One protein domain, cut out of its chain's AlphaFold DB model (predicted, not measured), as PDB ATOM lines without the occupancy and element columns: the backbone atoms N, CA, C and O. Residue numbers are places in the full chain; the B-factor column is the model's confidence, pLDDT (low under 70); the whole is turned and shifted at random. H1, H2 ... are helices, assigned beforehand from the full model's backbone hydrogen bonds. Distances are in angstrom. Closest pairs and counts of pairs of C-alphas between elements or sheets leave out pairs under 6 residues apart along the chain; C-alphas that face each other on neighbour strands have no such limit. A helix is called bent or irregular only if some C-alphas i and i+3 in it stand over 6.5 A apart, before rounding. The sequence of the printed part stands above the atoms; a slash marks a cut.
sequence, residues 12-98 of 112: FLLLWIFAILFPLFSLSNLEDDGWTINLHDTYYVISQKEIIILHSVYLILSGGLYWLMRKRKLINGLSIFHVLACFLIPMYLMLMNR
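This is residues 12 to 98 of the 112 residues of an uncharacterized protein of Croceimicrobium hydrocarbonivorans (UniProt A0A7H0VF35). Three nearly aligned helices make an up-and-down bundle, each running against the one before; H2 and H1 form a close hairpin, with H3 more loosely beside them. Residues 29 to 47 loop out at one end. The printed part has 87 residues, three named helices in order H1, H2, H3, no named strand, class all helix; it is only just loose, close to compact, radius of gyration of the C-alphas 14.9 A, spanning 45 by 29 by 19 A.

H2, residues 48 to 71, touches H1, residues 12 to 28, opposite ways at a shallow tilt of 13 degrees; the closest C-alphas, Phe 12 and Gly 63, are 4.0 A apart. H3, residues 77 to 97, touches H1 with residues 83 to 87 alone; the closest C-alphas, Leu 15 and Val 83, are 6.8 A apart. H2 and H3 are close but not clearly touching, the closest C-alphas, Leu 59 and Cys 86, 7.7 A apart. O i to N i+4 pairs within hydrogen-bond range are 12 of 13 in H1, 19 of 20 in H2, 16 of 17 in H3.

H2 is 36.0 A long and irregular, C-alphas 68 and 71 being 7.5 A apart; H1 is 25.1 A, H3 30.0 A. C-alpha 12 is at (-4.847, 2.628, -29.793), C-alpha 97 at (4.713, 5.539, -55.902).

The farthest C-alphas, Tyr 43 and Lys 73, are 46.4 A apart. The printed part has no cut; link H1 to H2 is long. pLDDT is under 70 at residues 29 to 36, 73 to 75 and 97 to 98.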
ATOM      1  N   PHE A  12      -6.239   2.379 -30.171       90.88
ATOM      2  CA  PHE A  12      -4.847   2.628 -29.793       90.88
ATOM      3  C   PHE A  12      -3.910   1.480 -30.181       90.88
ATOM      4  O   PHE A  12      -2.793   1.727 -30.620       90.88
ATOM      5  N   LEU A  13      -4.372   0.234 -30.056       91.44
ATOM      6  CA  LEU A  13      -3.558  -0.943 -30.337       91.44
ATOM      7  C   LEU A  13      -3.308  -1.079 -31.842       91.44
ATOM      8  O   LEU A  13      -2.185  -1.354 -32.248       91.44
ATOM      9  N   LEU A  14      -4.324  -0.802 -32.667       92.44
ATOM     10  CA  LEU A  14      -4.159  -0.754 -34.123       92.44
ATOM     11  C   LEU A  14      -3.190   0.348 -34.556       92.44
ATOM     12  O   LEU A  14      -2.300   0.088 -35.359       92.44
ATOM     13  N   LEU A  15      -3.325   1.557 -34.004       94.19
ATOM     14  CA  LEU A  15      -2.442   2.677 -34.345       94.19
ATOM     15  C   LEU A  15      -0.981   2.383 -33.986       94.19
ATOM     16  O   LEU A  15      -0.092   2.685 -34.775       94.19
ATOM     17  N   TRP A  16      -0.726   1.746 -32.842       95.81
ATOM     18  CA  TRP A  16       0.629   1.341 -32.458       95.81
ATOM     19  C   TRP A  16       1.189   0.216 -33.328       95.81
ATOM     20  O   TRP A  16       2.361   0.268 -33.691       95.81
ATOM     21  N   ILE A  17       0.364  -0.760 -33.721       94.44
ATOM     22  CA  ILE A  17       0.775  -1.780 -34.696       94.44
ATOM     23  C   ILE A  17       1.166  -1.111 -36.020       94.44
ATOM     24  O   ILE A  17       2.231  -1.396 -36.562       94.44
ATOM     25  N   PHE A  18       0.349  -0.179 -36.519       94.00
ATOM     26  CA  PHE A  18       0.644   0.551 -37.753       94.00
ATOM     27  C   PHE A  18       1.905   1.411 -37.645       94.00
ATOM     28  O   PHE A  18       2.686   1.444 -38.591       94.00
ATOM     29  N   ALA A  19       2.150   2.035 -36.489       95.12
ATOM     30  CA  ALA A  19       3.361   2.817 -36.247       95.12
ATOM     31  C   ALA A  19       4.652   1.995 -36.377       95.12
ATOM     32  O   ALA A  19       5.695   2.551 -36.699       95.12
ATOM     33  N   ILE A  20       4.588   0.682 -36.135       94.25
ATOM     34  CA  ILE A  20       5.722  -0.231 -36.317       94.25
ATOM     35  C   ILE A  20       5.747  -0.782 -37.749       94.25
ATOM     36  O   ILE A  20       6.809  -0.868 -38.362       94.25
ATOM     37  N   LEU A  21       4.586  -1.134 -38.309       91.81
ATOM     38  CA  LEU A  21       4.498  -1.729 -39.645       91.81
ATOM     39  C   LEU A  21       4.945  -0.780 -40.764       91.81
ATOM     40  O   LEU A  21       5.628  -1.227 -41.683       91.81
ATOM     41  N   PHE A  22       4.587   0.506 -40.707       89.94
ATOM     42  CA  PHE A  22       4.924   1.449 -41.780       89.94
ATOM     43  C   PHE A  22       6.441   1.648 -41.961       89.94
ATOM     44  O   PHE A  22       6.912   1.503 -43.092       89.94
ATOM     45  N   PRO A  23       7.238   1.897 -40.901       88.38
ATOM     46  CA  PRO A  23       8.695   1.942 -41.014       88.38
ATOM     47  C   PRO A  23       9.293   0.629 -41.514       88.38
ATOM     48  O   PRO A  23      10.162   0.652 -42.380       88.38
ATOM     49  N   LEU A  24       8.806  -0.517 -41.025       88.25
ATOM     50  CA  LEU A  24       9.292  -1.825 -41.473       88.25
ATOM     51  C   LEU A  24       9.061  -2.033 -42.974       88.25
ATOM     52  O   LEU A  24       9.966  -2.472 -43.680       88.25
ATOM     53  N   PHE A  25       7.884  -1.659 -43.479       82.25
ATOM     54  CA  PHE A  25       7.575  -1.734 -44.905       82.25
ATOM     55  C   PHE A  25       8.392  -0.728 -45.736       82.25
ATOM     56  O   PHE A  25       8.747  -0.999 -46.884       82.25
ATOM     57  N   SER A  26       8.738   0.427 -45.161       77.88
ATOM     58  CA  SER A  26       9.652   1.381 -45.797       77.88
ATOM     59  C   SER A  26      11.068   0.831 -45.930       77.88
ATOM     60  O   SER A  26      11.702   1.066 -46.952       77.88
ATOM     61  N   LEU A  27      11.566   0.104 -44.925       77.94
ATOM     62  CA  LEU A  27      12.912  -0.476 -44.953       77.94
ATOM     63  C   LEU A  27      13.055  -1.563 -46.024       77.94
ATOM     64  O   LEU A  27      14.146  -1.739 -46.551       77.94
ATOM     65  N   SER A  28      11.974  -2.270 -46.368       72.69
ATOM     66  CA  SER A  28      11.984  -3.252 -47.464       72.69
ATOM     67  C   SER A  28      11.962  -2.634 -48.868       72.69
ATOM     68  O   SER A  28      12.295  -3.324 -49.827       72.69
ATOM     69  N   ASN A  29      11.592  -1.357 -49.005       65.38
ATOM     70  CA  ASN A  29      11.540  -0.637 -50.282       65.38
ATOM     71  C   ASN A  29      12.734   0.329 -50.372       65.38
ATOM     72  O   ASN A  29      12.565   1.539 -50.282       65.38
ATOM     73  N   LEU A  30      13.947  -0.226 -50.478       55.66
ATOM     74  CA  LEU A  30      15.233   0.480 -50.337       55.66
ATOM     75  C   LEU A  30      15.545   1.538 -51.414       55.66
ATOM     76  O   LEU A  30      16.532   2.257 -51.262       55.66
ATOM     77  N   GLU A  31      14.740   1.659 -52.466       61.12
ATOM     78  CA  GLU A  31      14.954   2.649 -53.526       61.12
ATOM     79  C   GLU A  31      14.342   4.002 -53.127       61.12
ATOM     80  O   GLU A  31      13.158   4.096 -52.803       61.12
ATOM     81  N   ASP A  32      15.167   5.057 -53.128       58.94
ATOM     82  CA  ASP A  32      14.781   6.440 -52.788       58.94
ATOM     83  C   ASP A  32      13.994   7.150 -53.907       58.94
ATOM     84  O   ASP A  32      13.796   8.365 -53.854       58.94
ATOM     85  N   ASP A  33      13.453   6.399 -54.868       58.72
ATOM     86  CA  ASP A  33      12.618   6.891 -55.976       58.72
ATOM     87  C   ASP A  33      11.180   7.202 -55.503       58.72
ATOM     88  O   ASP A  33      10.167   6.924 -56.150       58.72
ATOM     89  N   GLY A  34      11.098   7.737 -54.288       62.91
ATOM     90  CA  GLY A  34       9.909   8.097 -53.546       62.91
ATOM     91  C   GLY A  34       9.255   9.397 -53.989       62.91
ATOM     92  O   GLY A  34       9.788  10.183 -54.773       62.91
ATOM     93  N   TRP A  35       8.119   9.697 -53.361       60.69
ATOM     94  CA  TRP A  35       7.615  11.067 -53.354       60.69
ATOM     95  C   TRP A  35       8.611  11.972 -52.635       60.69
ATOM     96  O   TRP A  35       8.909  11.773 -51.457       60.69
ATOM     97  N   THR A  36       9.080  12.984 -53.355       68.75
ATOM     98  CA  THR A  36       9.884  14.073 -52.818       68.75
ATOM     99  C   THR A  36       9.037  15.335 -52.780       68.75
ATOM    100  O   THR A  36       8.414  15.722 -53.772       68.75
ATOM    101  N   ILE A  37       8.961  15.966 -51.610       70.00
ATOM    102  CA  ILE A  37       8.322  17.275 -51.462       70.00
ATOM    103  C   ILE A  37       9.445  18.296 -51.361       70.00
ATOM    104  O   ILE A  37      10.155  18.352 -50.357       70.00
ATOM    105  N   ASN A  38       9.596  19.096 -52.413       77.50
ATOM    106  CA  ASN A  38      10.473  20.257 -52.380       77.50
ATOM    107  C   ASN A  38       9.779  21.352 -51.580       77.50
ATOM    108  O   ASN A  38       8.701  21.823 -51.955       77.50
ATOM    109  N   LEU A  39      10.388  21.749 -50.470       73.81
ATOM    110  CA  LEU A  39       9.880  22.854 -49.684       73.81
ATOM    111  C   LEU A  39      10.325  24.150 -50.377       73.81
ATOM    112  O   LEU A  39      11.513  24.471 -50.393       73.81
ATOM    113  N   HIS A  40       9.370  24.838 -51.014       70.06
ATOM    114  CA  HIS A  40       9.615  26.050 -51.802       70.06
ATOM    115  C   HIS A  40      10.466  27.053 -51.000       70.06
ATOM    116  O   HIS A  40      10.218  27.262 -49.816       70.06
ATOM    117  N   ASP A  41      11.490  27.621 -51.643       71.44
ATOM    118  CA  ASP A  41      12.498  28.525 -51.058       71.44
ATOM    119  C   ASP A  41      13.478  27.908 -50.045       71.44
ATOM    120  O   ASP A  41      14.244  28.621 -49.394       71.44
ATOM    121  N   THR A  42      13.541  26.577 -49.961       70.19
ATOM    122  CA  THR A  42      14.634  25.870 -49.283       70.19
ATOM    123  C   THR A  42      15.215  24.794 -50.198       70.19
ATOM    124  O   THR A  42      14.492  24.121 -50.925       70.19
ATOM    125  N   TYR A  43      16.531  24.572 -50.142       72.06
ATOM    126  CA  TYR A  43      17.176  23.428 -50.810       72.06
ATOM    127  C   TYR A  43      16.873  22.087 -50.112       72.06
ATOM    128  O   TYR A  43      17.570  21.099 -50.330       72.06
ATOM    129  N   TYR A  44      15.873  22.059 -49.226       78.19
ATOM    130  CA  TYR A  44      15.524  20.892 -48.441       78.19
ATOM    131  C   TYR A  44      14.423  20.097 -49.142       78.19
ATOM    132  O   TYR A  44      13.347  20.612 -49.462       78.19
ATOM    133  N   VAL A  45      14.719  18.822 -49.371       76.44
ATOM    134  CA  VAL A  45      13.831  17.864 -50.016       76.44
ATOM    135  C   VAL A  45      13.396  16.869 -48.959       76.44
ATOM    136  O   VAL A  45      14.234  16.152 -48.419       76.44
ATOM    137  N   ILE A  46      12.096  16.818 -48.671       80.75
ATOM    138  CA  ILE A  46      11.555  15.805 -47.766       80.75
ATOM    139  C   ILE A  46      11.384  14.518 -48.565       80.75
ATOM    140  O   ILE A  46      10.577  14.453 -49.498       80.75
ATOM    141  N   SER A  47      12.144  13.505 -48.177       81.88
ATOM    142  CA  SER A  47      12.086  12.154 -48.721       81.88
ATOM    143  C   SER A  47      10.896  11.370 -48.168       81.88
ATOM    144  O   SER A  47      10.390  11.614 -47.066       81.88
ATOM    145  N   GLN A  48      10.482  10.335 -48.897       79.94
ATOM    146  CA  GLN A  48       9.436   9.419 -48.446       79.94
ATOM    147  C   GLN A  48       9.769   8.758 -47.094       79.94
ATOM    148  O   GLN A  48       8.868   8.542 -46.280       79.94
ATOM    149  N   LYS A  49      11.049   8.473 -46.820       83.31
ATOM    150  CA  LYS A  49      11.501   7.898 -45.541       83.31
ATOM    151  C   LYS A  49      11.207   8.838 -44.371       83.31
ATOM    152  O   LYS A  49      10.656   8.401 -43.362       83.31
ATOM    153  N   GLU A  50      11.506  10.126 -44.521       85.50
ATOM    154  CA  GLU A  50      11.221  11.141 -43.497       85.50
ATOM    155  C   GLU A  50       9.712  11.299 -43.267       85.50
ATOM    156  O   GLU A  50       9.275  11.360 -42.116       85.50
ATOM    157  N   ILE A  51       8.901  11.265 -44.333       86.56
ATOM    158  CA  ILE A  51       7.429  11.290 -44.229       86.56
ATOM    159  C   ILE A  51       6.920  10.091 -43.423       86.56
ATOM    160  O   ILE A  51       6.060  10.249 -42.555       86.56
ATOM    161  N   ILE A  52       7.451   8.891 -43.671       89.31
ATOM    162  CA  ILE A  52       7.030   7.672 -42.967       89.31
ATOM    163  C   ILE A  52       7.428   7.717 -41.490       89.31
ATOM    164  O   ILE A  52       6.625   7.337 -40.630       89.31
ATOM    165  N   ILE A  53       8.626   8.210 -41.173       90.00
ATOM    166  CA  ILE A  53       9.067   8.401 -39.785       90.00
ATOM    167  C   ILE A  53       8.144   9.397 -39.075       90.00
ATOM    168  O   ILE A  53       7.625   9.089 -37.999       90.00
ATOM    169  N   LEU A  54       7.874  10.550 -39.694       91.94
ATOM    170  CA  LEU A  54       6.988  11.570 -39.136       91.94
ATOM    171  C   LEU A  54       5.569  11.027 -38.911       91.94
ATOM    172  O   LEU A  54       4.991  11.216 -37.838       91.94
ATOM    173  N   HIS A  55       5.027  10.293 -39.888       93.12
ATOM    174  CA  HIS A  55       3.718   9.645 -39.770       93.12
ATOM    175  C   HIS A  55       3.688   8.620 -38.633       93.12
ATOM    176  O   HIS A  55       2.719   8.545 -37.883       93.12
ATOM    177  N   SER A  56       4.769   7.868 -38.437       95.00
ATOM    178  CA  SER A  56       4.867   6.877 -37.358       95.00
ATOM    179  C   SER A  56       4.863   7.529 -35.976       95.00
ATOM    180  O   SER A  56       4.161   7.063 -35.076       95.00
ATOM    181  N   VAL A  57       5.559   8.660 -35.817       96.12
ATOM    182  CA  VAL A  57       5.491   9.477 -34.593       96.12
ATOM    183  C   VAL A  57       4.060   9.960 -34.350       96.12
ATOM    184  O   VAL A  57       3.537   9.814 -33.242       96.12
ATOM    185  N   TYR A  58       3.386  10.460 -35.388       96.56
ATOM    186  CA  TYR A  58       1.982  10.867 -35.305       96.56
ATOM    187  C   TYR A  58       1.052   9.714 -34.875       96.56
ATOM    188  O   TYR A  58       0.174   9.916 -34.030       96.56
ATOM    189  N   LEU A  59       1.258   8.495 -35.387       96.69
ATOM    190  CA  LEU A  59       0.482   7.309 -35.001       96.69
ATOM    191  C   LEU A  59       0.706   6.912 -33.535       96.69
ATOM    192  O   LEU A  59      -0.259   6.575 -32.845       96.69
ATOM    193  N   ILE A  60       1.945   6.986 -33.037       97.25
ATOM    194  CA  ILE A  60       2.267   6.718 -31.625       97.25
ATOM    195  C   ILE A  60       1.533   7.706 -30.719       97.25
ATOM    196  O   ILE A  60       0.858   7.283 -29.773       97.25
ATOM    197  N   LEU A  61       1.620   9.004 -31.032       97.38
ATOM    198  CA  LEU A  61       0.959  10.067 -30.274       97.38
ATOM    199  C   LEU A  61      -0.565   9.903 -30.299       97.38
ATOM    200  O   LEU A  61      -1.208   9.920 -29.249       97.38
ATOM    201  N   SER A  62      -1.136   9.657 -31.479       94.44
ATOM    202  CA  SER A  62      -2.574   9.430 -31.649       94.44
ATOM    203  C   SER A  62      -3.041   8.191 -30.881       94.44
ATOM    204  O   SER A  62      -4.034   8.247 -30.153       94.44
ATOM    205  N   GLY A  63      -2.296   7.084 -30.955       93.81
ATOM    206  CA  GLY A  63      -2.557   5.886 -30.158       93.81
ATOM    207  C   GLY A  63      -2.492   6.169 -28.655       93.81
ATOM    208  O   GLY A  63      -3.374   5.737 -27.913       93.81
ATOM    209  N   GLY A  64      -1.529   6.983 -28.214       94.94
ATOM    210  CA  GLY A  64      -1.437   7.474 -26.838       94.94
ATOM    211  C   GLY A  64      -2.678   8.256 -26.398       94.94
ATOM    212  O   GLY A  64      -3.216   7.990 -25.320       94.94
ATOM    213  N   LEU A  65      -3.197   9.149 -27.248       92.69
ATOM    214  CA  LEU A  65      -4.438   9.887 -26.987       92.69
ATOM    215  C   LEU A  65      -5.641   8.943 -26.855       92.69
ATOM    216  O   LEU A  65      -6.374   9.017 -25.866       92.69
ATOM    217  N   TYR A  66      -5.815   7.996 -27.782       90.88
ATOM    218  CA  TYR A  66      -6.882   6.989 -27.688       90.88
ATOM    219  C   TYR A  66      -6.747   6.107 -26.438       90.88
ATOM    220  O   TYR A  66      -7.749   5.769 -25.802       90.88
ATOM    221  N   TRP A  67      -5.520   5.751 -26.054       92.12
ATOM    222  CA  TRP A  67      -5.249   4.963 -24.853       92.12
ATOM    223  C   TRP A  67      -5.559   5.735 -23.569       92.12
ATOM    224  O   TRP A  67      -6.145   5.165 -22.640       92.12
ATOM    225  N   LEU A  68      -5.225   7.027 -23.512       91.94
ATOM    226  CA  LEU A  68      -5.557   7.907 -22.391       91.94
ATOM    227  C   LEU A  68      -7.077   8.089 -22.272       91.94
ATOM    228  O   LEU A  68      -7.643   8.042 -21.177       91.94
ATOM    229  N   MET A  69      -7.757   8.214 -23.410       87.94
ATOM    230  CA  MET A  69      -9.206   8.380 -23.481       87.94
ATOM    231  C   MET A  69      -9.991   7.068 -23.361       87.94
ATOM    232  O   MET A  69     -11.215   7.125 -23.363       87.94
ATOM    233  N   ARG A  70      -9.353   5.903 -23.167       84.31
ATOM    234  CA  ARG A  70     -10.027   4.582 -23.143       84.31
ATOM    235  C   ARG A  70     -11.178   4.453 -22.141       84.31
ATOM    236  O   ARG A  70     -12.076   3.640 -22.333       84.31
ATOM    237  N   LYS A  71     -11.135   5.224 -21.046       80.19
ATOM    238  CA  LYS A  71     -12.191   5.251 -20.017       80.19
ATOM    239  C   LYS A  71     -13.395   6.102 -20.435       80.19
ATOM    240  O   LYS A  71     -14.485   5.931 -19.899       80.19
ATOM    241  N   ARG A  72     -13.203   7.017 -21.385       75.94
ATOM    242  CA  ARG A  72     -14.273   7.776 -22.029       75.94
ATOM    243  C   ARG A  72     -14.778   6.906 -23.182       75.94
ATOM    244  O   ARG A  72     -13.976   6.376 -23.944       75.94
ATOM    245  N   LYS A  73     -16.093   6.700 -23.300       69.19
ATOM    246  CA  LYS A  73     -16.708   5.897 -24.378       69.19
ATOM    247  C   LYS A  73     -16.588   6.617 -25.735       69.19
ATOM    248  O   LYS A  73     -17.589   7.008 -26.318       69.19
ATOM    249  N   LEU A  74     -15.360   6.834 -26.209       66.88
ATOM    250  CA  LEU A  74     -15.061   7.562 -27.440       66.88
ATOM    251  C   LEU A  74     -15.177   6.696 -28.693       66.88
ATOM    252  O   LEU A  74     -15.126   7.245 -29.784       66.88
ATOM    253  N   ILE A  75     -15.334   5.374 -28.553       67.56
ATOM    254  CA  ILE A  75     -15.445   4.450 -29.688       67.56
ATOM    255  C   ILE A  75     -16.776   4.711 -30.403       67.56
ATOM    256  O   ILE A  75     -17.818   4.158 -30.058       67.56
ATOM    257  N   ASN A  76     -16.711   5.596 -31.386       78.94
ATOM    258  CA  ASN A  76     -17.784   6.010 -32.275       78.94
ATOM    259  C   ASN A  76     -17.322   5.847 -33.735       78.94
ATOM    260  O   ASN A  76     -16.164   5.512 -34.003       78.94
ATOM    261  N   GLY A  77     -18.217   6.105 -34.691       81.50
ATOM    262  CA  GLY A  77     -17.887   6.014 -36.118       81.50
ATOM    263  C   GLY A  77     -16.687   6.878 -36.527       81.50
ATOM    264  O   GLY A  77     -15.899   6.462 -37.370       81.50
ATOM    265  N   LEU A  78     -16.483   8.027 -35.872       86.44
ATOM    266  CA  LEU A  78     -15.355   8.919 -36.145       86.44
ATOM    267  C   LEU A  78     -14.005   8.290 -35.771       86.44
ATOM    268  O   LEU A  78     -13.040   8.433 -36.514       86.44
ATOM    269  N   SER A  79     -13.944   7.549 -34.661       87.12
ATOM    270  CA  SER A  79     -12.728   6.831 -34.254       87.12
ATOM    271  C   SER A  79     -12.348   5.749 -35.264       87.12
ATOM    272  O   SER A  79     -11.176   5.582 -35.592       87.12
ATOM    273  N   ILE A  80     -13.347   5.033 -35.786       87.81
ATOM    274  CA  ILE A  80     -13.144   4.009 -36.819       87.81
ATOM    275  C   ILE A  80     -12.653   4.667 -38.110       87.81
ATOM    276  O   ILE A  80     -11.638   4.243 -38.660       87.81
ATOM    277  N   PHE A  81     -13.324   5.734 -38.555       91.69
ATOM    278  CA  PHE A  81     -12.917   6.498 -39.732       91.69
ATOM    279  C   PHE A  81     -11.481   7.014 -39.603       91.69
ATOM    280  O   PHE A  81     -10.692   6.854 -40.527       91.69
ATOM    281  N   HIS A  82     -11.114   7.567 -38.446       92.50
ATOM    282  CA  HIS A  82      -9.768   8.067 -38.195       92.50
ATOM    283  C   HIS A  82      -8.707   6.964 -38.311       92.50
ATOM    284  O   HIS A  82      -7.708   7.160 -39.000       92.50
ATOM    285  N   VAL A  83      -8.920   5.800 -37.683       91.81
ATOM    286  CA  VAL A  83      -7.980   4.666 -37.777       91.81
ATOM    287  C   VAL A  83      -7.861   4.168 -39.218       91.81
ATOM    288  O   VAL A  83      -6.748   3.926 -39.684       91.81
ATOM    289  N   LEU A  84      -8.981   4.060 -39.943       92.88
ATOM    290  CA  LEU A  84      -8.978   3.656 -41.351       92.88
ATOM    291  C   LEU A  84      -8.243   4.671 -42.230       92.88
ATOM    292  O   LEU A  84      -7.412   4.272 -43.038       92.88
ATOM    293  N   ALA A  85      -8.491   5.967 -42.054       94.00
ATOM    294  CA  ALA A  85      -7.818   7.023 -42.805       94.00
ATOM    295  C   ALA A  85      -6.303   7.027 -42.541       94.00
ATOM    296  O   ALA A  85      -5.514   7.102 -43.483       94.00
ATOM    297  N   CYS A  86      -5.899   6.853 -41.278       93.62
ATOM    298  CA  CYS A  86      -4.495   6.759 -40.872       93.62
ATOM    299  C   CYS A  86      -3.755   5.560 -41.486       93.62
ATOM    300  O   CYS A  86      -2.527   5.584 -41.547       93.62
ATOM    301  N   PHE A  87      -4.480   4.525 -41.918       92.44
ATOM    302  CA  PHE A  87      -3.915   3.358 -42.587       92.44
ATOM    303  C   PHE A  87      -3.991   3.463 -44.115       92.44
ATOM    304  O   PHE A  87      -2.986   3.307 -44.804       92.44
ATOM    305  N   LEU A  88      -5.177   3.751 -44.653       92.88
ATOM    306  CA  LEU A  88      -5.452   3.700 -46.088       92.88
ATOM    307  C   LEU A  88      -4.758   4.820 -46.864       92.88
ATOM    308  O   LEU A  88      -4.256   4.557 -47.952       92.88
ATOM    309  N   ILE A  89      -4.706   6.045 -46.325       90.56
ATOM    310  CA  ILE A  89      -4.116   7.188 -47.039       90.56
ATOM    311  C   ILE A  89      -2.607   6.984 -47.258       90.56
ATOM    312  O   ILE A  89      -2.180   7.020 -48.412       90.56
ATOM    313  N   PRO A  90      -1.788   6.705 -46.222       86.69
ATOM    314  CA  PRO A  90      -0.366   6.443 -46.433       86.69
ATOM    315  C   PRO A  90      -0.132   5.205 -47.300       86.69
ATOM    316  O   PRO A  90       0.711   5.241 -48.191       86.69
ATOM    317  N   MET A  91      -0.906   4.132 -47.097       86.38
ATOM    318  CA  MET A  91      -0.780   2.918 -47.906       86.38
ATOM    319  C   MET A  91      -1.033   3.199 -49.392       86.38
ATOM    320  O   MET A  91      -0.272   2.743 -50.243       86.38
ATOM    321  N   TYR A  92      -2.057   3.990 -49.711       86.00
ATOM    322  CA  TYR A  92      -2.344   4.412 -51.080       86.00
ATOM    323  C   TYR A  92      -1.192   5.220 -51.687       86.00
ATOM    324  O   TYR A  92      -0.768   4.919 -52.803       86.00
ATOM    325  N   LEU A  93      -0.644   6.193 -50.950       80.69
ATOM    326  CA  LEU A  93       0.492   7.000 -51.415       80.69
ATOM    327  C   LEU A  93       1.728   6.136 -51.702       80.69
ATOM    328  O   LEU A  93       2.378   6.310 -52.734       80.69
ATOM    329  N   MET A  94       2.013   5.160 -50.837       78.12
ATOM    330  CA  MET A  94       3.129   4.227 -51.017       78.12
ATOM    331  C   MET A  94       2.935   3.316 -52.238       78.12
ATOM    332  O   MET A  94       3.884   3.082 -52.982       78.12
ATOM    333  N   LEU A  95       1.713   2.827 -52.477       78.25
ATOM    334  CA  LEU A  95       1.404   1.980 -53.633       78.25
ATOM    335  C   LEU A  95       1.413   2.757 -54.952       78.25
ATOM    336  O   LEU A  95       1.911   2.246 -55.953       78.25
ATOM    337  N   MET A  96       0.904   3.991 -54.963       74.19
ATOM    338  CA  MET A  96       0.960   4.849 -56.149       74.19
ATOM    339  C   MET A  96       2.393   5.181 -56.560       74.19
ATOM    340  O   MET A  96       2.653   5.341 -57.751       74.19
ATOM    341  N   ASN A  97       3.315   5.274 -55.598       66.56
ATOM    342  CA  ASN A  97       4.713   5.539 -55.902       66.56
ATOM    343  C   ASN A  97       5.356   4.437 -56.756       66.56
ATOM    344  O   ASN A  97       6.138   4.727 -57.653       66.56
ATOM    345  N   ARG A  98       4.962   3.178 -56.541       60.59
ATOM    346  CA  ARG A  98       5.531   2.021 -57.245       60.59
ATOM    347  C   ARG A  98       5.246   2.005 -58.754       60.59
ATOM    348  O   ARG A  98       5.902   1.279 -59.487       60.59
TER     349      ARG A  98